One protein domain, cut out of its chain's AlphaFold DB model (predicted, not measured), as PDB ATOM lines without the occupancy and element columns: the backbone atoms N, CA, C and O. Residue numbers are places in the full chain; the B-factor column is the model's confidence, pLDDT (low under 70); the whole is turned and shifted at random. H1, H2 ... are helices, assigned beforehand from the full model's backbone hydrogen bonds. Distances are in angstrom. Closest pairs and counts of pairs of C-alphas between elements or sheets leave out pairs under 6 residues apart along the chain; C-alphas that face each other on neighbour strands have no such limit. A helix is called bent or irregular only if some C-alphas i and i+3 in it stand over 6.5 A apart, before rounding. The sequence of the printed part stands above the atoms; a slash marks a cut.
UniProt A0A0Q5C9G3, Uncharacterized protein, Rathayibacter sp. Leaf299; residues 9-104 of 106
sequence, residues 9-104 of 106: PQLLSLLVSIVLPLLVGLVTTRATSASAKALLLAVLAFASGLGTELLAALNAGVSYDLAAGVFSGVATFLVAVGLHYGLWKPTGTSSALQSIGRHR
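Overview. This is residues 9 to 104 of the 106 residues of an uncharacterized protein of Rathayibacter sp. Leaf299 (UniProt A0A0Q5C9G3). Three long helices stand side by side in a row as a zigzag of two hairpins, with H2 in the middle, H1 along one side of it and H3 folding back along the other. Beyond the end of H3 the chain turns off into a short fourth helix, H4, and residues 95 to 104 stick out free of the row. You have 96 printed residues with four named helices, in the order H1, H2, H3, H4, and no named strand; the class is all helix. The whole is loose, with a radius of gyration of the C-alphas of 17.0 A, and it spans 47 by 34 by 29 A.

Arrangement. Start with H1, residues 9 to 30, and go on to H2, residues 34 to 60. They touch and form a helical hairpin; look at the C-alphas of Pro 9 and Asn 59, their closest, 6.0 A apart. Their lines stand at a shallow tilt of 1 degree, and they run opposite ways. Next comes H3, residues 66 to 84, which forms a second helical hairpin with H2. These two touch with 19 pairs of C-alphas within 8 A, the closest being those of Phe 46 and Gly 73 at 5.1 A. They run opposite ways at a shallow tilt of 28 degrees. H1 and H3 are apart. Last is H4, residues 93 to 102, which is apart from H1, H2 and H3. In the backbones of H2 and H3 each O i to N i+4 pair is within hydrogen-bond range; in H1 17 of 18 are, and in H4 3 of 6.

Along the chain. Find C-alpha 9 at (77.168, -6.836, 40.074); from there H1 runs 31.0 A to C-alpha 30. H1 is neither bent nor irregular, but only just: C-alphas 18 and 21 are 6.0 A apart. H2, the longest helix with 27 residues, begins at C-alpha 34, at (99.202, -35.104, 37.123), and runs 38.3 A to C-alpha 60. H3 runs 26.2 A from C-alpha 66 to C-alpha 84. H4 covers 14.9 A from C-alpha 93 and ends at C-alpha 102, at (79.953, -47.087, 17.315).

Size, cuts and confidence. Look for the two C-alphas farthest apart at Leu 11 and His 103, 48.9 A from each other. Without residues 95 to 104, the body of 86 residues spans 45 by 29 by 18 A. The printed part has no cut. The links from H1 to H2 and from H2 to H3 are tight, and the one from H3 to H4, with 8 residues, is short. The mean pLDDT of the printed part is 80.2; look for values under 70 at residues 32 and 89, 94 to 95, and 101 to 104.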
ATOM      1  N   PRO A   9      77.079  -5.412  40.412       85.94
ATOM      2  CA  PRO A   9      77.168  -6.836  40.074       85.94
ATOM      3  C   PRO A   9      77.755  -7.083  38.681       85.94
ATOM      4  O   PRO A   9      78.440  -8.084  38.466       85.94
ATOM      5  N   GLN A  10      77.555  -6.164  37.730       84.56
ATOM      6  CA  GLN A  10      78.182  -6.237  36.406       84.56
ATOM      7  C   GLN A  10      79.692  -5.987  36.494       84.56
ATOM      8  O   GLN A  10      80.467  -6.687  35.842       84.56
ATOM      9  N   LEU A  11      80.126  -5.057  37.349       88.56
ATOM     10  CA  LEU A  11      81.552  -4.846  37.629       88.56
ATOM     11  C   LEU A  11      82.179  -6.071  38.308       88.56
ATOM     12  O   LEU A  11      83.280  -6.484  37.940       88.56
ATOM     13  N   LEU A  12      81.463  -6.701  39.246       86.31
ATOM     14  CA  LEU A  12      81.898  -7.964  39.841       86.31
ATOM     15  C   LEU A  12      81.974  -9.078  38.784       86.31
ATOM     16  O   LEU A  12      82.941  -9.833  38.768       86.31
ATOM     17  N   SER A  13      81.004  -9.147  37.870       84.50
ATOM     18  CA  SER A  13      80.992 -10.128  36.776       84.50
ATOM     19  C   SER A  13      82.221  -9.989  35.883       84.50
ATOM     20  O   SER A  13      82.873 -10.982  35.556       84.50
ATOM     21  N   LEU A  14      82.585  -8.749  35.549       87.19
ATOM     22  CA  LEU A  14      83.794  -8.447  34.793       87.19
ATOM     23  C   LEU A  14      85.047  -8.919  35.543       87.19
ATOM     24  O   LEU A  14      85.879  -9.617  34.964       87.19
ATOM     25  N   LEU A  15      85.159  -8.606  36.836       88.25
ATOM     26  CA  LEU A  15      86.294  -9.031  37.658       88.25
ATOM     27  C   LEU A  15      86.412 -10.561  37.715       88.25
ATOM     28  O   LEU A  15      87.487 -11.111  37.478       88.25
ATOM     29  N   VAL A  16      85.303 -11.251  37.981       85.44
ATOM     30  CA  VAL A  16      85.238 -12.716  38.048       85.44
ATOM     31  C   VAL A  16      85.658 -13.337  36.713       85.44
ATOM     32  O   VAL A  16      86.461 -14.270  36.714       85.44
ATOM     33  N   SER A  17      85.215 -12.776  35.581       82.75
ATOM     34  CA  SER A  17      85.562 -13.268  34.239       82.75
ATOM     35  C   SER A  17      87.059 -13.207  33.912       82.75
ATOM     36  O   SER A  17      87.537 -13.995  33.101       82.75
ATOM     37  N   ILE A  18      87.809 -12.309  34.559       87.94
ATOM     38  CA  ILE A  18      89.256 -12.147  34.369       87.94
ATOM     39  C   ILE A  18      90.030 -12.975  35.399       87.94
ATOM     40  O   ILE A  18      90.977 -13.686  35.057       87.94
ATOM     41  N   VAL A  19      89.637 -12.897  36.672       87.25
ATOM     42  CA  VAL A  19      90.377 -13.508  37.783       87.25
ATOM     43  C   VAL A  19      90.261 -15.033  37.768       87.25
ATOM     44  O   VAL A  19      91.265 -15.713  37.986       87.25
ATOM     45  N   LEU A  20      89.080 -15.588  37.470       84.00
ATOM     46  CA  LEU A  20      88.882 -17.042  37.448       84.00
ATOM     47  C   LEU A  20      89.814 -17.750  36.448       84.00
ATOM     48  O   LEU A  20      90.553 -18.643  36.871       84.00
ATOM     49  N   PRO A  21      89.871 -17.355  35.160       81.06
ATOM     50  CA  PRO A  21      90.796 -17.964  34.206       81.06
ATOM     51  C   PRO A  21      92.267 -17.827  34.603       81.06
ATOM     52  O   PRO A  21      93.044 -18.754  34.379       81.06
ATOM     53  N   LEU A  22      92.662 -16.708  35.223       85.38
ATOM     54  CA  LEU A  22      94.035 -16.511  35.699       85.38
ATOM     55  C   LEU A  22      94.388 -17.473  36.836       85.38
ATOM     56  O   LEU A  22      95.471 -18.060  36.821       85.38
ATOM     57  N   LEU A  23      93.473 -17.691  37.785       81.56
ATOM     58  CA  LEU A  23      93.652 -18.693  38.838       81.56
ATOM     59  C   LEU A  23      93.777 -20.101  38.244       81.56
ATOM     60  O   LEU A  23      94.652 -20.865  38.657       81.56
ATOM     61  N   VAL A  24      92.973 -20.430  37.227       80.62
ATOM     62  CA  VAL A  24      93.057 -21.723  36.521       80.62
ATOM     63  C   VAL A  24      94.400 -21.865  35.811       80.62
ATOM     64  O   VAL A  24      95.078 -22.889  35.949       80.62
ATOM     65  N   GLY A  25      94.832 -20.825  35.101       79.38
ATOM     66  CA  GLY A  25      96.135 -20.772  34.445       79.38
ATOM     67  C   GLY A  25      97.289 -20.972  35.428       79.38
ATOM     68  O   GLY A  25      98.187 -21.774  35.172       79.38
ATOM     69  N   LEU A  26      97.238 -20.318  36.589       83.56
ATOM     70  CA  LEU A  26      98.264 -20.422  37.629       83.56
ATOM     71  C   LEU A  26      98.341 -21.832  38.229       83.56
ATOM     72  O   LEU A  26      99.428 -22.404  38.357       83.56
ATOM     73  N   VAL A  27      97.191 -22.417  38.565       78.12
ATOM     74  CA  VAL A  27      97.120 -23.784  39.097       78.12
ATOM     75  C   VAL A  27      97.662 -24.790  38.080       78.12
ATOM     76  O   VAL A  27      98.441 -25.680  38.427       78.12
ATOM     77  N   THR A  28      97.291 -24.637  36.807       78.12
ATOM     78  CA  THR A  28      97.722 -25.558  35.747       78.12
ATOM     79  C   THR A  28      99.209 -25.452  35.401       78.12
ATOM     80  O   THR A  28      99.758 -26.450  34.922       78.12
ATOM     81  N   THR A  29      99.856 -24.304  35.636       80.38
ATOM     82  CA  THR A  29     101.294 -24.092  35.373       80.38
ATOM     83  C   THR A  29     102.197 -24.485  36.538       80.38
ATOM     84  O   THR A  29     103.331 -24.894  36.303       80.38
ATOM     85  N   ARG A  30     101.733 -24.380  37.789       76.06
ATOM     86  CA  ARG A  30     102.558 -24.660  38.981       76.06
ATOM     87  C   ARG A  30     102.515 -26.114  39.464       76.06
ATOM     88  O   ARG A  30     103.398 -26.514  40.215       76.06
ATOM     89  N   ALA A  31     101.516 -26.901  39.063       76.44
ATOM     90  CA  ALA A  31     101.377 -28.286  39.508       76.44
ATOM     91  C   ALA A  31     102.239 -29.256  38.675       76.44
ATOM     92  O   ALA A  31     101.983 -29.467  37.490       76.44
ATOM     93  N   THR A  32     103.237 -29.874  39.314       68.25
ATOM     94  CA  THR A  32     104.226 -30.763  38.672       68.25
ATOM     95  C   THR A  32     103.765 -32.216  38.521       68.25
ATOM     96  O   THR A  32     104.290 -32.928  37.671       68.25
ATOM     97  N   SER A  33     102.790 -32.678  39.316       78.81
ATOM     98  CA  SER A  33     102.238 -34.036  39.215       78.81
ATOM     99  C   SER A  33     100.813 -34.028  38.654       78.81
ATOM    100  O   SER A  33      99.997 -33.168  38.993       78.81
ATOM    101  N   ALA A  34     100.500 -35.008  37.797       76.69
ATOM    102  CA  ALA A  34      99.202 -35.104  37.123       76.69
ATOM    103  C   ALA A  34      98.025 -35.172  38.115       76.69
ATOM    104  O   ALA A  34      97.013 -34.502  37.917       76.69
ATOM    105  N   SER A  35      98.188 -35.909  39.218       76.00
ATOM    106  CA  SER A  35      97.161 -36.045  40.257       76.00
ATOM    107  C   SER A  35      96.962 -34.766  41.075       76.00
ATOM    108  O   SER A  35      95.822 -34.392  41.341       76.00
ATOM    109  N   ALA A  36      98.038 -34.053  41.436       76.94
ATOM    110  CA  ALA A  36      97.908 -32.779  42.149       76.94
ATOM    111  C   ALA A  36      97.237 -31.724  41.264       76.94
ATOM    112  O   ALA A  36      96.356 -31.001  41.724       76.94
ATOM    113  N   LYS A  37      97.597 -31.681  39.976       77.62
ATOM    114  CA  LYS A  37      96.965 -30.794  38.997       77.62
ATOM    115  C   LYS A  37      95.467 -31.064  38.885       77.62
ATOM    116  O   LYS A  37      94.686 -30.121  38.910       77.62
ATOM    117  N   ALA A  38      95.059 -32.326  38.802       77.50
ATOM    118  CA  ALA A  38      93.650 -32.684  38.694       77.50
ATOM    119  C   ALA A  38      92.842 -32.354  39.950       77.50
ATOM    120  O   ALA A  38      91.748 -31.809  39.835       77.50
ATOM    121  N   LEU A  39      93.388 -32.623  41.139       79.81
ATOM    122  CA  LEU A  39      92.724 -32.278  42.393       79.81
ATOM    123  C   LEU A  39      92.573 -30.760  42.542       79.81
ATOM    124  O   LEU A  39      91.488 -30.280  42.856       79.81
ATOM    125  N   LEU A  40      93.635 -29.999  42.264       80.50
ATOM    126  CA  LEU A  40      93.579 -28.539  42.305       80.50
ATOM    127  C   LEU A  40      92.602 -27.980  41.264       80.50
ATOM    128  O   LEU A  40      91.882 -27.034  41.565       80.50
ATOM    129  N   LEU A  41      92.529 -28.578  40.069       80.50
ATOM    130  CA  LEU A  41      91.541 -28.194  39.057       80.50
ATOM    131  C   LEU A  41      90.120 -28.510  39.511       80.50
ATOM    132  O   LEU A  41      89.231 -27.701  39.278       80.50
ATOM    133  N   ALA A  42      89.900 -29.647  40.167       81.12
ATOM    134  CA  ALA A  42      88.590 -30.021  40.682       81.12
ATOM    135  C   ALA A  42      88.134 -29.068  41.802       81.12
ATOM    136  O   ALA A  42      86.999 -28.597  41.777       81.12
ATOM    137  N   VAL A  43      89.024 -28.717  42.737       80.94
ATOM    138  CA  VAL A  43      88.748 -27.717  43.788       80.94
ATOM    139  C   VAL A  43      88.488 -26.343  43.177       80.94
ATOM    140  O   VAL A  43      87.565 -25.638  43.583       80.94
ATOM    141  N   LEU A  44      89.276 -25.955  42.179       82.00
ATOM    142  CA  LEU A  44      89.094 -24.671  41.524       82.00
ATOM    143  C   LEU A  44      87.795 -24.624  40.714       82.00
ATOM    144  O   LEU A  44      87.105 -23.612  40.753       82.00
ATOM    145  N   ALA A  45      87.420 -25.711  40.040       81.69
ATOM    146  CA  ALA A  45      86.139 -25.834  39.350       81.69
ATOM    147  C   ALA A  45      84.963 -25.731  40.332       81.69
ATOM    148  O   ALA A  45      84.004 -25.014  40.057       81.69
ATOM    149  N   PHE A  46      85.073 -26.364  41.505       82.81
ATOM    150  CA  PHE A  46      84.100 -26.229  42.590       82.81
ATOM    151  C   PHE A  46      83.934 -24.767  43.032       82.81
ATOM    152  O   PHE A  46      82.827 -24.231  43.005       82.81
ATOM    153  N   ALA A  47      85.040 -24.093  43.363       84.06
ATOM    154  CA  ALA A  47      85.024 -22.684  43.756       84.06
ATOM    155  C   ALA A  47      84.484 -21.767  42.641       84.06
ATOM    156  O   ALA A  47      83.745 -20.821  42.914       84.06
ATOM    157  N   SER A  48      84.812 -22.069  41.381       83.44
ATOM    158  CA  SER A  48      84.318 -21.335  40.208       83.44
ATOM    159  C   SER A  48      82.807 -21.480  40.043       83.44
ATOM    160  O   SER A  48      82.131 -20.493  39.746       83.44
ATOM    161  N   GLY A  49      82.275 -22.687  40.261       83.38
ATOM    162  CA  GLY A  49      80.841 -22.971  40.216       83.38
ATOM    163  C   GLY A  49      80.075 -22.158  41.255       83.38
ATOM    164  O   GLY A  49      79.171 -21.410  40.889       83.38
ATOM    165  N   LEU A  50      80.516 -22.200  42.517       85.62
ATOM    166  CA  LEU A  50      79.928 -21.399  43.597       85.62
ATOM    167  C   LEU A  50      79.970 -19.896  43.302       85.62
ATOM    168  O   LEU A  50      78.972 -19.199  43.461       85.62
ATOM    169  N   GLY A  51      81.120 -19.391  42.844       84.50
ATOM    170  CA  GLY A  51      81.269 -17.980  42.485       84.50
ATOM    171  C   GLY A  51      80.333 -17.563  41.350       84.50
ATOM    172  O   GLY A  51      79.754 -16.480  41.397       84.50
ATOM    173  N   THR A  52      80.143 -18.434  40.356       84.94
ATOM    174  CA  THR A  52      79.249 -18.188  39.216       84.94
ATOM    175  C   THR A  52      77.781 -18.193  39.632       84.94
ATOM    176  O   THR A  52      77.041 -17.292  39.243       84.94
ATOM    177  N   GLU A  53      77.352 -19.163  40.439       85.88
ATOM    178  CA  GLU A  53      75.976 -19.211  40.940       85.88
ATOM    179  C   GLU A  53      75.657 -18.028  41.860       85.88
ATOM    180  O   GLU A  53      74.602 -17.408  41.720       85.88
ATOM    181  N   LEU A  54      76.584 -17.659  42.752       85.00
ATOM    182  CA  LEU A  54      76.442 -16.473  43.595       85.00
ATOM    183  C   LEU A  54      76.303 -15.212  42.737       85.00
ATOM    184  O   LEU A  54      75.414 -14.393  42.966       85.00
ATOM    185  N   LEU A  55      77.156 -15.062  41.725       84.88
ATOM    186  CA  LEU A  55      77.085 -13.944  40.795       84.88
ATOM    187  C   LEU A  55      75.754 -13.925  40.030       84.88
ATOM    188  O   LEU A  55      75.183 -12.855  39.822       84.88
ATOM    189  N   ALA A  56      75.234 -15.088  39.635       86.31
ATOM    190  CA  ALA A  56      73.930 -15.201  38.993       86.31
ATOM    191  C   ALA A  56      72.794 -14.773  39.939       86.31
ATOM    192  O   ALA A  56      71.936 -13.994  39.529       86.31
ATOM    193  N   ALA A  57      72.823 -15.200  41.205       87.00
ATOM    194  CA  ALA A  57      71.845 -14.796  42.215       87.00
ATOM    195  C   ALA A  57      71.874 -13.279  42.474       87.00
ATOM    196  O   ALA A  57      70.825 -12.633  42.505       87.00
ATOM    197  N   LEU A  58      73.075 -12.695  42.557       86.88
ATOM    198  CA  LEU A  58      73.274 -11.250  42.703       86.88
ATOM    199  C   LEU A  58      72.734 -10.464  41.499       86.88
ATOM    200  O   LEU A  58      72.081  -9.442  41.688       86.88
ATOM    201  N   ASN A  59      72.967 -10.943  40.273       84.44
ATOM    202  CA  ASN A  59      72.422 -10.321  39.060       84.44
ATOM    203  C   ASN A  59      70.895 -10.480  38.955       84.44
ATOM    204  O   ASN A  59      70.222  -9.587  38.446       84.44
ATOM    205  N   ALA A  60      70.341 -11.592  39.443       86.19
ATOM    206  CA  ALA A  60      68.902 -11.845  39.472       86.19
ATOM    207  C   ALA A  60      68.180 -11.154  40.648       86.19
ATOM    208  O   ALA A  60      66.952 -11.182  40.706       86.19
ATOM    209  N   GLY A  61      68.917 -10.544  41.584       85.31
ATOM    210  CA  GLY A  61      68.349  -9.894  42.768       85.31
ATOM    211  C   GLY A  61      67.698 -10.867  43.756       85.31
ATOM    212  O   GLY A  61      66.828 -10.464  44.526       85.31
ATOM    213  N   VAL A  62      68.093 -12.143  43.731       89.62
ATOM    214  CA  VAL A  62      67.555 -13.194  44.606       89.62
ATOM    215  C   VAL A  62      68.578 -13.604  45.658       89.62
ATOM    216  O   VAL A  62      69.788 -13.457  45.475       89.62
ATOM    217  N   SER A  63      68.101 -14.144  46.778       87.50
ATOM    218  CA  SER A  63      68.983 -14.728  47.788       87.50
ATOM    219  C   SER A  63      69.657 -15.987  47.244       87.50
ATOM    220  O   SER A  63      68.997 -16.863  46.689       87.50
ATOM    221  N   TYR A  64      70.973 -16.081  47.428       85.75
ATOM    222  CA  TYR A  64      71.723 -17.284  47.091       85.75
ATOM    223  C   TYR A  64      71.575 -18.334  48.195       85.75
ATOM    224  O   TYR A  64      71.939 -18.081  49.347       85.75
ATOM    225  N   ASP A  65      71.074 -19.517  47.839       88.00
ATOM    226  CA  ASP A  65      71.108 -20.685  48.717       88.00
ATOM    227  C   ASP A  65      72.491 -21.343  48.640       88.00
ATOM    228  O   ASP A  65      72.801 -22.128  47.739       88.00
ATOM    229  N   LEU A  66      73.330 -21.015  49.623       87.06
ATOM    230  CA  LEU A  66      74.674 -21.571  49.738       87.06
ATOM    231  C   LEU A  66      74.657 -23.094  49.926       87.06
ATOM    232  O   LEU A  66      75.574 -23.769  49.463       87.06
ATOM    233  N   ALA A  67      73.641 -23.651  50.592       83.44
ATOM    234  CA  ALA A  67      73.563 -25.090  50.818       83.44
ATOM    235  C   ALA A  67      73.321 -25.833  49.498       83.44
ATOM    236  O   ALA A  67      73.990 -26.836  49.236       83.44
ATOM    237  N   ALA A  68      72.435 -25.303  48.650       82.19
ATOM    238  CA  ALA A  68      72.190 -25.840  47.314       82.19
ATOM    239  C   ALA A  68      73.463 -25.817  46.453       82.19
ATOM    240  O   ALA A  68      73.825 -26.841  45.869       82.19
ATOM    241  N   GLY A  69      74.178 -24.690  46.446       82.12
ATOM    242  CA  GLY A  69      75.418 -24.542  45.685       82.12
ATOM    243  C   GLY A  69      76.559 -25.433  46.172       82.12
ATOM    244  O   GLY A  69      77.305 -26.019  45.387       82.12
ATOM    245  N   VAL A  70      76.698 -25.593  47.490       84.69
ATOM    246  CA  VAL A  70      77.689 -26.518  48.052       84.69
ATOM    247  C   VAL A  70      77.347 -27.958  47.668       84.69
ATOM    248  O   VAL A  70      78.245 -28.701  47.273       84.69
ATOM    249  N   PHE A  71      76.071 -28.354  47.710       87.12
ATOM    250  CA  PHE A  71      75.645 -29.691  47.285       87.12
ATOM    251  C   PHE A  71      75.937 -29.953  45.802       87.12
ATOM    252  O   PHE A  71      76.525 -30.986  45.466       87.12
ATOM    253  N   SER A  72      75.561 -29.023  44.918       81.31
ATOM    254  CA  SER A  72      75.784 -29.142  43.470       81.31
ATOM    255  C   SER A  72      77.276 -29.173  43.135       81.31
ATOM    256  O   SER A  72      77.742 -30.015  42.354       81.31
ATOM    257  N   GLY A  73      78.057 -28.317  43.787       80.25
ATOM    258  CA  GLY A  73      79.495 -28.281  43.612       80.25
ATOM    259  C   GLY A  73      80.186 -29.549  44.131       80.25
ATOM    260  O   GLY A  73      81.045 -30.091  43.432       80.25
ATOM    261  N   VAL A  74      79.819 -30.062  45.311       83.19
ATOM    262  CA  VAL A  74      80.413 -31.292  45.864       83.19
ATOM    263  C   VAL A  74      80.080 -32.486  44.974       83.19
ATOM    264  O   VAL A  74      80.969 -33.285  44.680       83.19
ATOM    265  N   ALA A  75      78.847 -32.587  44.473       83.12
ATOM    266  CA  ALA A  75      78.477 -33.625  43.514       83.12
ATOM    267  C   ALA A  75      79.352 -33.560  42.247       83.12
ATOM    268  O   ALA A  75      79.914 -34.574  41.826       83.12
ATOM    269  N   THR A  76      79.539 -32.362  41.690       80.12
ATOM    270  CA  THR A  76      80.389 -32.130  40.509       80.12
ATOM    271  C   THR A  76      81.849 -32.496  40.778       80.12
ATOM    272  O   THR A  76      82.485 -33.169  39.965       80.12
ATOM    273  N   PHE A  77      82.375 -32.108  41.941       79.00
ATOM    274  CA  PHE A  77      83.723 -32.452  42.383       79.00
ATOM    275  C   PHE A  77      83.910 -33.970  42.486       79.00
ATOM    276  O   PHE A  77      84.865 -34.509  41.929       79.00
ATOM    277  N   LEU A  78      82.980 -34.673  43.137       82.56
ATOM    278  CA  LEU A  78      83.039 -36.127  43.294       82.56
ATOM    279  C   LEU A  78      82.960 -36.855  41.948       82.56
ATOM    280  O   LEU A  78      83.714 -37.805  41.732       82.56
ATOM    281  N   VAL A  79      82.110 -36.399  41.024       83.25
ATOM    282  CA  VAL A  79      82.051 -36.947  39.658       83.25
ATOM    283  C   VAL A  79      83.369 -36.712  38.920       83.25
ATOM    284  O   VAL A  79      83.913 -37.646  38.332       83.25
ATOM    285  N   ALA A  80      83.928 -35.500  38.987       76.56
ATOM    286  CA  ALA A  80      85.194 -35.166  38.336       76.56
ATOM    287  C   ALA A  80      86.367 -35.997  38.885       76.56
ATOM    288  O   ALA A  80      87.154 -36.545  38.111       76.56
ATOM    289  N   VAL A  81      86.456 -36.152  40.208       78.25
ATOM    290  CA  VAL A  81      87.440 -37.017  40.882       78.25
ATOM    291  C   VAL A  81      87.223 -38.482  40.492       78.25
ATOM    292  O   VAL A  81      88.182 -39.177  40.151       78.25
ATOM    293  N   GLY A  82      85.970 -38.938  40.466       80.38
ATOM    294  CA  GLY A  82      85.574 -40.278  40.036       80.38
ATOM    295  C   GLY A  82      86.040 -40.617  38.623       80.38
ATOM    296  O   GLY A  82      86.645 -41.668  38.392       80.38
ATOM    297  N   LEU A  83      85.815 -39.695  37.690       80.06
ATOM    298  CA  LEU A  83      86.283 -39.801  36.311       80.06
ATOM    299  C   LEU A  83      87.812 -39.754  36.229       80.06
ATOM    300  O   LEU A  83      88.403 -40.556  35.507       80.06
ATOM    301  N   HIS A  84      88.461 -38.870  36.994       75.44
ATOM    302  CA  HIS A  84      89.914 -38.699  36.956       75.44
ATOM    303  C   HIS A  84      90.674 -39.937  37.447       75.44
ATOM    304  O   HIS A  84      91.603 -40.397  36.784       75.44
ATOM    305  N   TYR A  85      90.263 -40.509  38.579       77.75
ATOM    306  CA  TYR A  85      90.886 -41.721  39.124       77.75
ATOM    307  C   TYR A  85      90.369 -43.008  38.471       77.75
ATOM    308  O   TYR A  85      90.842 -44.097  38.792       77.75
ATOM    309  N   GLY A  86      89.421 -42.906  37.535       74.50
ATOM    310  CA  GLY A  86      88.853 -44.067  36.863       74.50
ATOM    311  C   GLY A  86      88.088 -44.982  37.815       74.50
ATOM    312  O   GLY A  86      88.056 -46.189  37.589       74.50
ATOM    313  N   LEU A  87      87.443 -44.428  38.847       75.62
ATOM    314  CA  LEU A  87      86.567 -45.171  39.766       75.62
ATOM    315  C   LEU A  87      85.454 -45.928  39.017       75.62
ATOM    316  O   LEU A  87      84.938 -46.922  39.511       75.62
ATOM    317  N   TRP A  88      85.119 -45.486  37.802       70.25
ATOM    318  CA  TRP A  88      84.122 -46.107  36.927       70.25
ATOM    319  C   TRP A  88      84.701 -47.151  35.949       70.25
ATOM    320  O   TRP A  88      83.954 -47.784  35.201       70.25
ATOM    321  N   LYS A  89      86.023 -47.383  35.940       63.00
ATOM    322  CA  LYS A  89      86.636 -48.477  35.163       63.00
ATOM    323  C   LYS A  89      86.085 -49.859  35.538       63.00
ATOM    324  O   LYS A  89      85.699 -50.579  34.621       63.00
ATOM    325  N   PRO A  90      85.997 -50.253  36.826       71.25
ATOM    326  CA  PRO A  90      85.456 -51.564  37.190       71.25
ATOM    327  C   PRO A  90      83.953 -51.703  36.920       71.25
ATOM    328  O   PRO A  90      83.469 -52.818  36.768       71.25
ATOM    329  N   THR A  91      83.206 -50.599  36.811       74.25
ATOM    330  CA  THR A  91      81.760 -50.646  36.550       74.25
ATOM    331  C   THR A  91      81.407 -50.883  35.078       74.25
ATOM    332  O   THR A  91      80.232 -51.030  34.762       74.25
ATOM    333  N   GLY A  92      82.379 -50.886  34.153       70.31
ATOM    334  CA  GLY A  92      82.151 -51.148  32.719       70.31
ATOM    335  C   GLY A  92      81.318 -50.087  31.979       70.31
ATOM    336  O   GLY A  92      81.105 -50.189  30.770       70.31
ATOM    337  N   THR A  93      80.882 -49.037  32.676       75.75
ATOM    338  CA  THR A  93      80.001 -47.970  32.180       75.75
ATOM    339  C   THR A  93      80.606 -47.219  30.997       75.75
ATOM    340  O   THR A  93      79.908 -46.955  30.020       75.75
ATOM    341  N   SER A  94      81.914 -46.940  31.022       69.56
ATOM    342  CA  SER A  94      82.611 -46.301  29.898       69.56
ATOM    343  C   SER A  94      82.617 -47.168  28.632       69.56
ATOM    344  O   SER A  94      82.387 -46.647  27.542       69.56
ATOM    345  N   SER A  95      82.826 -48.484  28.757       69.56
ATOM    346  CA  SER A  95      82.792 -49.411  27.613       69.56
ATOM    347  C   SER A  95      81.380 -49.585  27.056       69.56
ATOM    348  O   SER A  95      81.207 -49.619  25.836       69.56
ATOM    349  N   ALA A  96      80.367 -49.630  27.927       77.12
ATOM    350  CA  ALA A  96      78.966 -49.676  27.521       77.12
ATOM    351  C   ALA A  96      78.569 -48.417  26.729       77.12
ATOM    352  O   ALA A  96      78.041 -48.540  25.624       77.12
ATOM    353  N   LEU A  97      78.913 -47.214  27.208       77.12
ATOM    354  CA  LEU A  97      78.638 -45.962  26.487       77.12
ATOM    355  C   LEU A  97      79.322 -45.915  25.108       77.12
ATOM    356  O   LEU A  97      78.703 -45.546  24.110       77.12
ATOM    357  N   GLN A  98      80.592 -46.326  25.035       77.94
ATOM    358  CA  GLN A  98      81.360 -46.355  23.783       77.94
ATOM    359  C   GLN A  98      80.834 -47.384  22.767       77.94
ATOM    360  O   GLN A  98      81.087 -47.247  21.570       77.94
ATOM    361  N   SER A  99      80.127 -48.428  23.210       79.62
ATOM    362  CA  SER A  99      79.496 -49.400  22.304       79.62
ATOM    363  C   SER A  99      78.289 -48.817  21.560       79.62
ATOM    364  O   SER A  99      78.096 -49.114  20.385       79.62
ATOM    365  N   ILE A 100      77.544 -47.907  22.195       78.31
ATOM    366  CA  ILE A 100      76.343 -47.280  21.622       78.31
ATOM    367  C   ILE A 100      76.725 -46.265  20.531       78.31
ATOM    368  O   ILE A 100      76.059 -46.177  19.503       78.31
ATOM    369  N   GLY A 101      77.827 -45.529  20.715       69.81
ATOM    370  CA  GLY A 101      78.307 -44.550  19.730       69.81
ATOM    371  C   GLY A 101      78.870 -45.163  18.440       69.81
ATOM    372  O   GLY A 101      78.812 -44.525  17.394       69.81
ATOM    373  N   ARG A 102      79.382 -46.402  18.490       65.06
ATOM    374  CA  ARG A 102      79.953 -47.087  17.315       65.06
ATOM    375  C   ARG A 102      78.896 -47.575  16.321       65.06
ATOM    376  O   ARG A 102      79.163 -47.570  15.131       65.06
ATOM    377  N   HIS A 103      77.681 -47.876  16.779       57.81
ATOM    378  CA  HIS A 103      76.602 -48.394  15.927       57.81
ATOM    379  C   HIS A 103      75.973 -47.380  14.954       57.81
ATOM    380  O   HIS A 103      75.116 -47.765  14.167       57.81
ATOM    381  N   ARG A 104      76.351 -46.093  14.999       55.03
ATOM    382  CA  ARG A 104      75.803 -45.045  14.110       55.03
ATOM    383  C   ARG A 104      76.803 -44.540  13.062       55.03
ATOM    384  O   ARG A 104      76.488 -43.600  12.340       55.03
TER     385      ARG A 104